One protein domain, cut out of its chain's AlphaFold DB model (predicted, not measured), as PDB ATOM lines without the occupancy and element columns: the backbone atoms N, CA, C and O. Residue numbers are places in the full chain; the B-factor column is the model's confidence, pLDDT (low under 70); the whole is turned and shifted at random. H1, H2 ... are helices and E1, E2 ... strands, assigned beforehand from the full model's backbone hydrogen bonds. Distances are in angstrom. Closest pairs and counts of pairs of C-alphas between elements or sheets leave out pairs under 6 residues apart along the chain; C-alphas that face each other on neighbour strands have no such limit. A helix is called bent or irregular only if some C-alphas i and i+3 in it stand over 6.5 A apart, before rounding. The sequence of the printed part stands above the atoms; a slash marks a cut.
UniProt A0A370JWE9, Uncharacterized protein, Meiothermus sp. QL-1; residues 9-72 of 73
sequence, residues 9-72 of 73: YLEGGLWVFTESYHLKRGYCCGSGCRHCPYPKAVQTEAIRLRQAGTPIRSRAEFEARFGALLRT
ATOM      1  N   TYR A   9      -8.090  -1.294  48.749       97.69
ATOM      2  CA  TYR A   9      -8.843  -1.880  49.856       97.69
ATOM      3  C   TYR A   9      -7.987  -1.874  51.126       97.69
ATOM      4  O   TYR A   9      -6.769  -1.678  51.057       97.69
ATOM      5  N   LEU A  10      -8.618  -2.062  52.286       98.00
ATOM      6  CA  LEU A  10      -7.912  -2.204  53.556       98.00
ATOM      7  C   LEU A  10      -7.617  -3.678  53.852       98.00
ATOM      8  O   LEU A  10      -8.512  -4.519  53.843       98.00
ATOM      9  N   GLU A  11      -6.358  -3.986  54.151       97.44
ATOM     10  CA  GLU A  11      -5.902  -5.314  54.575       97.44
ATOM     11  C   GLU A  11      -5.053  -5.137  55.833       97.44
ATOM     12  O   GLU A  11      -4.027  -4.460  55.803       97.44
ATOM     13  N   GLY A  12      -5.513  -5.658  56.975       96.69
ATOM     14  CA  GLY A  12      -4.808  -5.482  58.253       96.69
ATOM     15  C   GLY A  12      -4.641  -4.015  58.682       96.69
ATOM     16  O   GLY A  12      -3.641  -3.668  59.301       96.69
ATOM     17  N   GLY A  13      -5.581  -3.139  58.309       96.25
ATOM     18  CA  GLY A  13      -5.503  -1.696  58.578       96.25
ATOM     19  C   GLY A  13      -4.560  -0.921  57.650       96.25
ATOM     20  O   GLY A  13      -4.401   0.288  57.813       96.25
ATOM     21  N   LEU A  14      -3.952  -1.583  56.662       96.38
ATOM     22  CA  LEU A  14      -3.084  -0.961  55.667       96.38
ATOM     23  C   LEU A  14      -3.827  -0.736  54.352       96.38
ATOM     24  O   LEU A  14      -4.642  -1.553  53.928       96.38
ATOM     25  N   TRP A  15      -3.488   0.360  53.676       96.25
ATOM     26  CA  TRP A  15      -3.992   0.672  52.345       96.25
ATOM     27  C   TRP A  15      -3.280  -0.185  51.307       96.25
ATOM     28  O   TRP A  15      -2.080  -0.026  51.067       96.25
ATOM     29  N   VAL A  16      -4.030  -1.059  50.650       97.25
ATOM     30  CA  VAL A  16      -3.537  -1.844  49.527       97.25
ATOM     31  C   VAL A  16      -4.076  -1.248  48.241       97.25
ATOM     32  O   VAL A  16      -5.242  -1.429  47.907       97.25
ATOM     33  N   PHE A  17      -3.208  -0.585  47.484       98.12
ATOM     34  CA  PHE A  17      -3.554  -0.099  46.154       98.12
ATOM     35  C   PHE A  17      -3.667  -1.232  45.139       98.12
ATOM     36  O   PHE A  17      -2.823  -2.127  45.105       98.12
ATOM     37  N   THR A  18      -4.696  -1.166  44.303       98.31
ATOM     38  CA  THR A  18      -4.991  -2.150  43.262       98.31
ATOM     39  C   THR A  18      -4.257  -1.841  41.960       98.31
ATOM     40  O   THR A  18      -3.658  -0.778  41.766       98.31
ATOM     41  N   GLU A  19      -4.381  -2.768  41.016       98.19
ATOM     42  CA  GLU A  19      -3.951  -2.576  39.640       98.19
ATOM     43  C   GLU A  19      -4.583  -1.332  38.992       98.19
ATOM     44  O   GLU A  19      -3.870  -0.516  38.404       98.19
ATOM     45  N   SER A  20      -5.894  -1.126  39.170       98.25
ATOM     46  CA  SER A  20      -6.636   0.013  38.611       98.25
ATOM     47  C   SER A  20      -6.048   1.354  39.041       98.25
ATOM     48  O   SER A  20      -5.875   2.256  38.217       98.25
ATOM     49  N   TYR A  21      -5.668   1.488  40.313       98.12
ATOM     50  CA  TYR A  21      -5.002   2.697  40.791       98.12
ATOM     51  C   TYR A  21      -3.636   2.907  40.132       98.12
ATOM     52  O   TYR A  21      -3.279   4.025  39.749       98.12
ATOM     53  N   HIS A  22      -2.856   1.837  39.977       97.62
ATOM     54  CA  HIS A  22      -1.552   1.908  39.327       97.62
ATOM     55  C   HIS A  22      -1.658   2.232  37.828       97.62
ATOM     56  O   HIS A  22      -0.826   2.990  37.322       97.62
ATOM     57  N   LEU A  23      -2.697   1.752  37.140       97.00
ATOM     58  CA  LEU A  23      -3.009   2.145  35.764       97.00
ATOM     59  C   LEU A  23      -3.409   3.624  35.676       97.00
ATOM     60  O   LEU A  23      -2.876   4.345  34.835       97.00
ATOM     61  N   LYS A  24      -4.266   4.115  36.585       96.75
ATOM     62  CA  LYS A  24      -4.640   5.543  36.662       96.75
ATOM     63  C   LYS A  24      -3.438   6.452  36.921       96.75
ATOM     64  O   LYS A  24      -3.357   7.538  36.353       96.75
ATOM     65  N   ARG A  25      -2.481   6.007  37.746       96.06
ATOM     66  CA  ARG A  25      -1.193   6.694  37.957       96.06
ATOM     67  C   ARG A  25      -0.392   6.809  36.656       96.06
ATOM     68  O   ARG A  25       0.297   7.807  36.454       96.06
ATOM     69  N   GLY A  26      -0.448   5.789  35.802       96.56
ATOM     70  CA  GLY A  26       0.158   5.813  34.473       96.56
ATOM     71  C   GLY A  26       1.668   5.564  34.436       96.56
ATOM     72  O   GLY A  26       2.275   5.782  33.391       96.56
ATOM     73  N   TYR A  27       2.289   5.115  35.534       97.56
ATOM     74  CA  TYR A  27       3.685   4.666  35.517       97.56
ATOM     75  C   TYR A  27       4.054   3.707  36.657       97.56
ATOM     76  O   TYR A  27       3.484   3.758  37.751       97.56
ATOM     77  N   CYS A  28       5.077   2.873  36.429       97.69
ATOM     78  CA  CYS A  28       5.737   2.111  37.490       97.69
ATOM     79  C   CYS A  28       6.753   2.997  38.231       97.69
ATOM     80  O   CYS A  28       7.718   3.474  37.641       97.69
ATOM     81  N   CYS A  29       6.564   3.197  39.537       96.56
ATOM     82  CA  CYS A  29       7.435   4.037  40.374       96.56
ATOM     83  C   CYS A  29       8.624   3.291  41.016       96.56
ATOM     84  O   CYS A  29       9.369   3.882  41.806       96.56
ATOM     85  N   GLY A  30       8.763   1.988  40.740       97.69
ATOM     86  CA  GLY A  30       9.846   1.153  41.264       97.69
ATOM     87  C   GLY A  30       9.724   0.754  42.738       97.69
ATOM     88  O   GLY A  30      10.701   0.301  43.317       97.69
ATOM     89  N   SER A  31       8.564   0.926  43.379       97.12
ATOM     90  CA  SER A  31       8.387   0.580  44.803       97.12
ATOM     91  C   SER A  31       8.147  -0.912  45.079       97.12
ATOM     92  O   SER A  31       7.957  -1.274  46.233       97.12
ATOM     93  N   GLY A  32       8.103  -1.773  44.056       96.00
ATOM     94  CA  GLY A  32       7.845  -3.210  44.243       96.00
ATOM     95  C   GLY A  32       6.413  -3.540  44.688       96.00
ATOM     96  O   GLY A  32       6.208  -4.432  45.503       96.00
ATOM     97  N   CYS A  33       5.415  -2.802  44.192       95.94
ATOM     98  CA  CYS A  33       4.015  -2.980  44.587       95.94
ATOM     99  C   CYS A  33       3.464  -4.357  44.170       95.94
ATOM    100  O   CYS A  33       3.643  -4.771  43.024       95.94
ATOM    101  N   ARG A  34       2.718  -5.011  45.075       94.81
ATOM    102  CA  ARG A  34       2.075  -6.324  44.852       94.81
ATOM    103  C   ARG A  34       1.200  -6.353  43.595       94.81
ATOM    104  O   ARG A  34       1.280  -7.302  42.827       94.81
ATOM    105  N   HIS A  35       0.418  -5.294  43.378       97.38
ATOM    106  CA  HIS A  35      -0.587  -5.198  42.311       97.38
ATOM    107  C   HIS A  35      -0.121  -4.349  41.117       97.38
ATOM    108  O   HIS A  35      -0.926  -3.707  40.450       97.38
ATOM    109  N   CYS A  36       1.189  -4.269  40.861       97.56
ATOM    110  CA  CYS A  36       1.710  -3.472  39.748       97.56
ATOM    111  C   CYS A  36       1.337  -4.100  38.379       97.56
ATOM    112  O   CYS A  36       1.787  -5.221  38.123       97.56
ATOM    113  N   PRO A  37       0.617  -3.380  37.488       97.06
ATOM    114  CA  PRO A  37       0.150  -3.884  36.183       97.06
ATOM    115  C   PRO A  37       1.260  -4.054  35.146       97.06
ATOM    116  O   PRO A  37       1.115  -4.777  34.167       97.06
ATOM    117  N   TYR A  38       2.359  -3.312  35.290       96.44
ATOM    118  CA  TYR A  38       3.360  -3.214  34.228       96.44
ATOM    119  C   TYR A  38       4.155  -4.516  34.073       96.44
ATOM    120  O   TYR A  38       4.340  -5.227  35.061       96.44
ATOM    121  N   PRO A  39       4.699  -4.829  32.884       96.00
ATOM    122  CA  PRO A  39       5.467  -6.054  32.664       96.00
ATOM    123  C   PRO A  39       6.597  -6.240  33.682       96.00
ATOM    124  O   PRO A  39       7.241  -5.272  34.088       96.00
ATOM    125  N   LYS A  40       6.901  -7.486  34.066       95.25
ATOM    126  CA  LYS A  40       7.944  -7.761  35.073       95.25
ATOM    127  C   LYS A  40       9.314  -7.199  34.691       95.25
ATOM    128  O   LYS A  40       9.984  -6.661  35.562       95.25
ATOM    129  N   ALA A  41       9.678  -7.211  33.407       94.62
ATOM    130  CA  ALA A  41      10.900  -6.565  32.921       94.62
ATOM    131  C   ALA A  41      10.940  -5.056  33.241       94.62
ATOM    132  O   ALA A  41      11.946  -4.550  33.734       94.62
ATOM    133  N   VAL A  42       9.816  -4.352  33.046       96.50
ATOM    134  CA  VAL A  42       9.669  -2.935  33.415       96.50
ATOM    135  C   VAL A  42       9.753  -2.752  34.931       96.50
ATOM    136  O   VAL A  42      10.428  -1.836  35.397       96.50
ATOM    137  N   GLN A  43       9.087  -3.614  35.710       97.31
ATOM    138  CA  GLN A  43       9.121  -3.539  37.177       97.31
ATOM    139  C   GLN A  43      10.551  -3.686  37.707       97.31
ATOM    140  O   GLN A  43      10.979  -2.864  38.514       97.31
ATOM    141  N   THR A  44      11.290  -4.692  37.231       97.62
ATOM    142  CA  THR A  44      12.675  -4.958  37.639       97.62
ATOM    143  C   THR A  44      13.569  -3.747  37.398       97.62
ATOM    144  O   THR A  44      14.250  -3.301  38.322       97.62
ATOM    145  N   GLU A  45      13.520  -3.152  36.201       97.62
ATOM    146  CA  GLU A  45      14.359  -1.985  35.912       97.62
ATOM    147  C   GLU A  45      13.905  -0.743  36.691       97.62
ATOM    148  O   GLU A  45      14.733  -0.019  37.239       97.62
ATOM    149  N   ALA A  46      12.596  -0.510  36.835       97.62
ATOM    150  CA  ALA A  46      12.092   0.608  37.633       97.62
ATOM    151  C   ALA A  46      12.510   0.505  39.114       97.62
ATOM    152  O   ALA A  46      12.839   1.521  39.734       97.62
ATOM    153  N   ILE A  47      12.522  -0.706  39.686       98.25
ATOM    154  CA  ILE A  47      13.012  -0.962  41.049       98.25
ATOM    155  C   ILE A  47      14.509  -0.655  41.141       98.25
ATOM    156  O   ILE A  47      14.921   0.065  42.055       98.25
ATOM    157  N   ARG A  48      15.311  -1.121  40.173       98.06
ATOM    158  CA  ARG A  48      16.753  -0.840  40.107       98.06
ATOM    159  C   ARG A  48      17.034   0.663  40.086       98.06
ATOM    160  O   ARG A  48      17.842   1.151  40.871       98.06
ATOM    161  N   LEU A  49      16.322   1.410  39.241       97.56
ATOM    162  CA  LEU A  49      16.435   2.869  39.143       97.56
ATOM    163  C   LEU A  49      16.096   3.563  40.467       97.56
ATOM    164  O   LEU A  49      16.816   4.460  40.911       97.56
ATOM    165  N   ARG A  50      15.027   3.122  41.141       97.62
ATOM    166  CA  ARG A  50      14.650   3.650  42.457       97.62
ATOM    167  C   ARG A  50      15.741   3.402  43.499       97.62
ATOM    168  O   ARG A  50      16.083   4.328  44.229       97.62
ATOM    169  N   GLN A  51      16.287   2.188  43.559       97.75
ATOM    170  CA  GLN A  51      17.379   1.829  44.472       97.75
ATOM    171  C   GLN A  51      18.662   2.616  44.172       97.75
ATOM    172  O   GLN A  51      19.368   3.008  45.094       97.75
ATOM    173  N   ALA A  52      18.915   2.929  42.900       98.06
ATOM    174  CA  ALA A  52      20.019   3.776  42.456       98.06
ATOM    175  C   ALA A  52      19.784   5.288  42.679       98.06
ATOM    176  O   ALA A  52      20.548   6.108  42.174       98.06
ATOM    177  N   GLY A  53      18.718   5.692  43.380       97.56
ATOM    178  CA  GLY A  53      18.430   7.101  43.674       97.56
ATOM    179  C   GLY A  53      17.860   7.902  42.498       97.56
ATOM    180  O   GLY A  53      17.712   9.119  42.598       97.56
ATOM    181  N   THR A  54      17.476   7.240  41.403       96.69
ATOM    182  CA  THR A  54      16.920   7.868  40.190       96.69
ATOM    183  C   THR A  54      15.493   7.380  39.904       96.69
ATOM    184  O   THR A  54      15.216   6.817  38.844       96.69
ATOM    185  N   PRO A  55      14.544   7.554  40.847       97.19
ATOM    186  CA  PRO A  55      13.197   7.035  40.680       97.19
ATOM    187  C   PRO A  55      12.458   7.744  39.547       97.19
ATOM    188  O   PRO A  55      12.594   8.950  39.358       97.19
ATOM    189  N   ILE A  56      11.587   7.000  38.877       97.44
ATOM    190  CA  ILE A  56      10.617   7.547  37.930       97.44
ATOM    191  C   ILE A  56       9.539   8.281  38.723       97.44
ATOM    192  O   ILE A  56       8.944   7.709  39.646       97.44
ATOM    193  N   ARG A  57       9.292   9.547  38.386       96.31
ATOM    194  CA  ARG A  57       8.363  10.420  39.116       96.31
ATOM    195  C   ARG A  57       7.164  10.873  38.301       96.31
ATOM    196  O   ARG A  57       6.236  11.430  38.879       96.31
ATOM    197  N   SER A  58       7.148  10.605  37.001       97.25
ATOM    198  CA  SER A  58       6.058  11.016  36.126       97.25
ATOM    199  C   SER A  58       5.763   9.994  35.031       97.25
ATOM    200  O   SER A  58       6.604   9.175  34.657       97.25
ATOM    201  N   ARG A  59       4.548  10.083  34.485       96.56
ATOM    202  CA  ARG A  59       4.139   9.333  33.294       96.56
ATOM    203  C   ARG A  59       5.038   9.635  32.094       96.56
ATOM    204  O   ARG A  59       5.474   8.707  31.425       96.56
ATOM    205  N   ALA A  60       5.385  10.903  31.880       97.38
ATOM    206  CA  ALA A  60       6.271  11.306  30.790       97.38
ATOM    207  C   ALA A  60       7.666  10.663  30.912       97.38
ATOM    208  O   ALA A  60       8.188  10.118  29.943       97.38
ATOM    209  N   GLU A  61       8.255  10.648  32.113       97.56
ATOM    210  CA  GLU A  61       9.538   9.975  32.363       97.56
ATOM    211  C   GLU A  61       9.488   8.467  32.120       97.56
ATOM    212  O   GLU A  61      10.482   7.876  31.690       97.56
ATOM    213  N   PHE A  62       8.358   7.848  32.452       97.25
ATOM    214  CA  PHE A  62       8.124   6.424  32.267       97.25
ATOM    215  C   PHE A  62       7.977   6.066  30.791       97.25
ATOM    216  O   PHE A  62       8.638   5.146  30.315       97.25
ATOM    217  N   GLU A  63       7.170   6.827  30.053       96.25
ATOM    218  CA  GLU A  63       6.977   6.664  28.612       96.25
ATOM    219  C   GLU A  63       8.279   6.911  27.841       96.25
ATOM    220  O   GLU A  63       8.610   6.135  26.947       96.25
ATOM    221  N   ALA A  64       9.066   7.916  28.234       95.81
ATOM    222  CA  ALA A  64      10.374   8.179  27.637       95.81
ATOM    223  C   ALA A  64      11.359   7.009  27.822       95.81
ATOM    224  O   ALA A  64      12.172   6.745  26.941       95.81
ATOM    225  N   ARG A  65      11.285   6.292  28.953       94.50
ATOM    226  CA  ARG A  65      12.182   5.164  29.263       94.50
ATOM    227  C   ARG A  65      11.709   3.835  28.690       94.50
ATOM    228  O   ARG A  65      12.509   3.077  28.157       94.50
ATOM    229  N   PHE A  66      10.422   3.535  28.831       95.50
ATOM    230  CA  PHE A  66       9.874   2.201  28.578       95.50
ATOM    231  C   PHE A  66       8.813   2.169  27.487       95.50
ATOM    232  O   PHE A  66       8.323   1.094  27.156       95.50
ATOM    233  N   GLY A  67       8.463   3.309  26.890       90.94
ATOM    234  CA  GLY A  67       7.421   3.371  25.868       90.94
ATOM    235  C   GLY A  67       7.683   2.429  24.692       90.94
ATOM    236  O   GLY A  67       6.743   1.839  24.179       90.94
ATOM    237  N   ALA A  68       8.944   2.231  24.294       88.38
ATOM    238  CA  ALA A  68       9.287   1.250  23.262       88.38
ATOM    239  C   ALA A  68       8.998  -0.194  23.711       88.38
ATOM    240  O   ALA A  68       8.354  -0.930  22.974       88.38
ATOM    241  N   LEU A  69       9.389  -0.557  24.937       83.00
ATOM    242  CA  LEU A  69       9.177  -1.887  25.523       83.00
ATOM    243  C   LEU A  69       7.690  -2.225  25.724       83.00
ATOM    244  O   LEU A  69       7.310  -3.390  25.706       83.00
ATOM    245  N   LEU A  70       6.845  -1.211  25.921       82.19
ATOM    246  CA  LEU A  70       5.399  -1.378  26.090       82.19
ATOM    247  C   LEU A  70       4.629  -1.471  24.765       82.19
ATOM    248  O   LEU A  70       3.484  -1.903  24.777       82.19
ATOM    249  N   ARG A  71       5.223  -1.059  23.637       77.44
ATOM    250  CA  ARG A  71       4.595  -1.116  22.301       77.44
ATOM    251  C   ARG A  71       4.878  -2.412  21.542       77.44
ATOM    252  O   ARG A  71       4.320  -2.618  20.473       77.44
ATOM    253  N   THR A  72       5.773  -3.248  22.055       60.00
ATOM    254  CA  THR A  72       6.208  -4.500  21.420       60.00
ATOM    255  C   THR A  72       5.424  -5.730  21.891       60.00
ATOM    256  O   THR A  72       5.917  -6.844  21.735       60.00
TER     257      THR A  72
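This is residues 9 to 72 of the 73 residues of an uncharacterized protein of Meiothermus sp. QL-1 (UniProt A0A370JWE9). A long loop, residues 26 to 39, makes the middle of this small domain, between the short helix H1 and the longer helix H2; a third helix, H3, lies near H2 and runs the opposite way, and residues 10 to 15, most of a small hairpin of two strands, stick out at the other end as an arm. No two of the three helices clearly touch: H3 is close to both H1 and H2, while H1 and H2 are apart, with the loop of residues 26 to 39 between them. The printed part has 64 residues with two named strands and three named helices, in the order E1, E2, H1, H2, H3 along the chain; the sheet has the order E1 - E2 and is antiparallel, and the class is mostly helix. The whole is compact, with a radius of gyration of the C-alphas of 12.1 A, and the C-alphas span 37 by 25 by 19 A along their three main axes.

From the first printed residue, strand E1, residues 9 to 11, and strand E2, residues 14 to 17, form a hairpin across a tight link of 2 residues. They are antiparallel, with 138 degrees between their N-to-C directions. The C-alphas of Leu 10 and Trp 15 face each other at 5.0 A. N 9 and O 16 are within hydrogen-bond range at 3.0 A, and so are N 16 and O 9 at 2.8 A. A tight link of 1 residue leads to helix H1, residues 19 to 25, which is apart from E1. A long link of 14 residues then runs to helix H2, residues 40 to 51. H1 and H2 are apart. A short link of 7 residues joins H2 to helix H3, residues 59 to 70. H2 and H3 are close but not clearly touching, with 2 pairs of C-alphas within 8 A; their closest C-alphas, those of Val 42 and Phe 66, are 7.1 A apart. Their lines stand at a tilt of 37 degrees, only just steep, and they run opposite ways. H1 and H3 are also close but not clearly touching, and their closest C-alphas, those of Arg 25 and Arg 59, are 7.6 A apart. These two run opposite ways at a steep tilt of 54 degrees. E1 and E2 are both apart from H2 and from H3. In H1 and H2 every O i to N i+4 pair is within hydrogen-bond range; in H3, 6 of 8 are.

E1 begins at C-alpha 9, at (-8.843, -1.880, 49.856), and measures 6.5 A from first to last C-alpha. E2, from Leu 14 to Phe 17, measures 9.6 A. H1, from Glu 19 to Arg 25, measures 9.8 A. H2, from Lys 40 to Gln 51, measures 16.4 A and begins at C-alpha 40, at (7.944, -7.761, 35.073). H3, from Arg 59 to Leu 70, measures 13.0 A and ends at C-alpha 70, at (5.399, -1.378, 26.090). H3 is irregular: C-alphas 65 and 68 are 7.7 A apart, against about 5 A in a regular helix, and its line is a rough one.

The two C-alphas farthest apart are those of Gly 13 and Thr 72, at 39.1 A, and the first and last printed C-alphas, those of Tyr 9 and Thr 72, are 32.3 A apart. Residues 10 to 15 stand free, with no C-alpha 8 or more residues away along the chain within 10 A. Residues 26 to 39 hold no named element, and their C-alphas lie 2 to 10 A from the mean of the C-alphas; they are the long link from H1 to H2. The printed part has no cut. Its mean pLDDT is 95.4, and residue 72 alone is under 70 in this model.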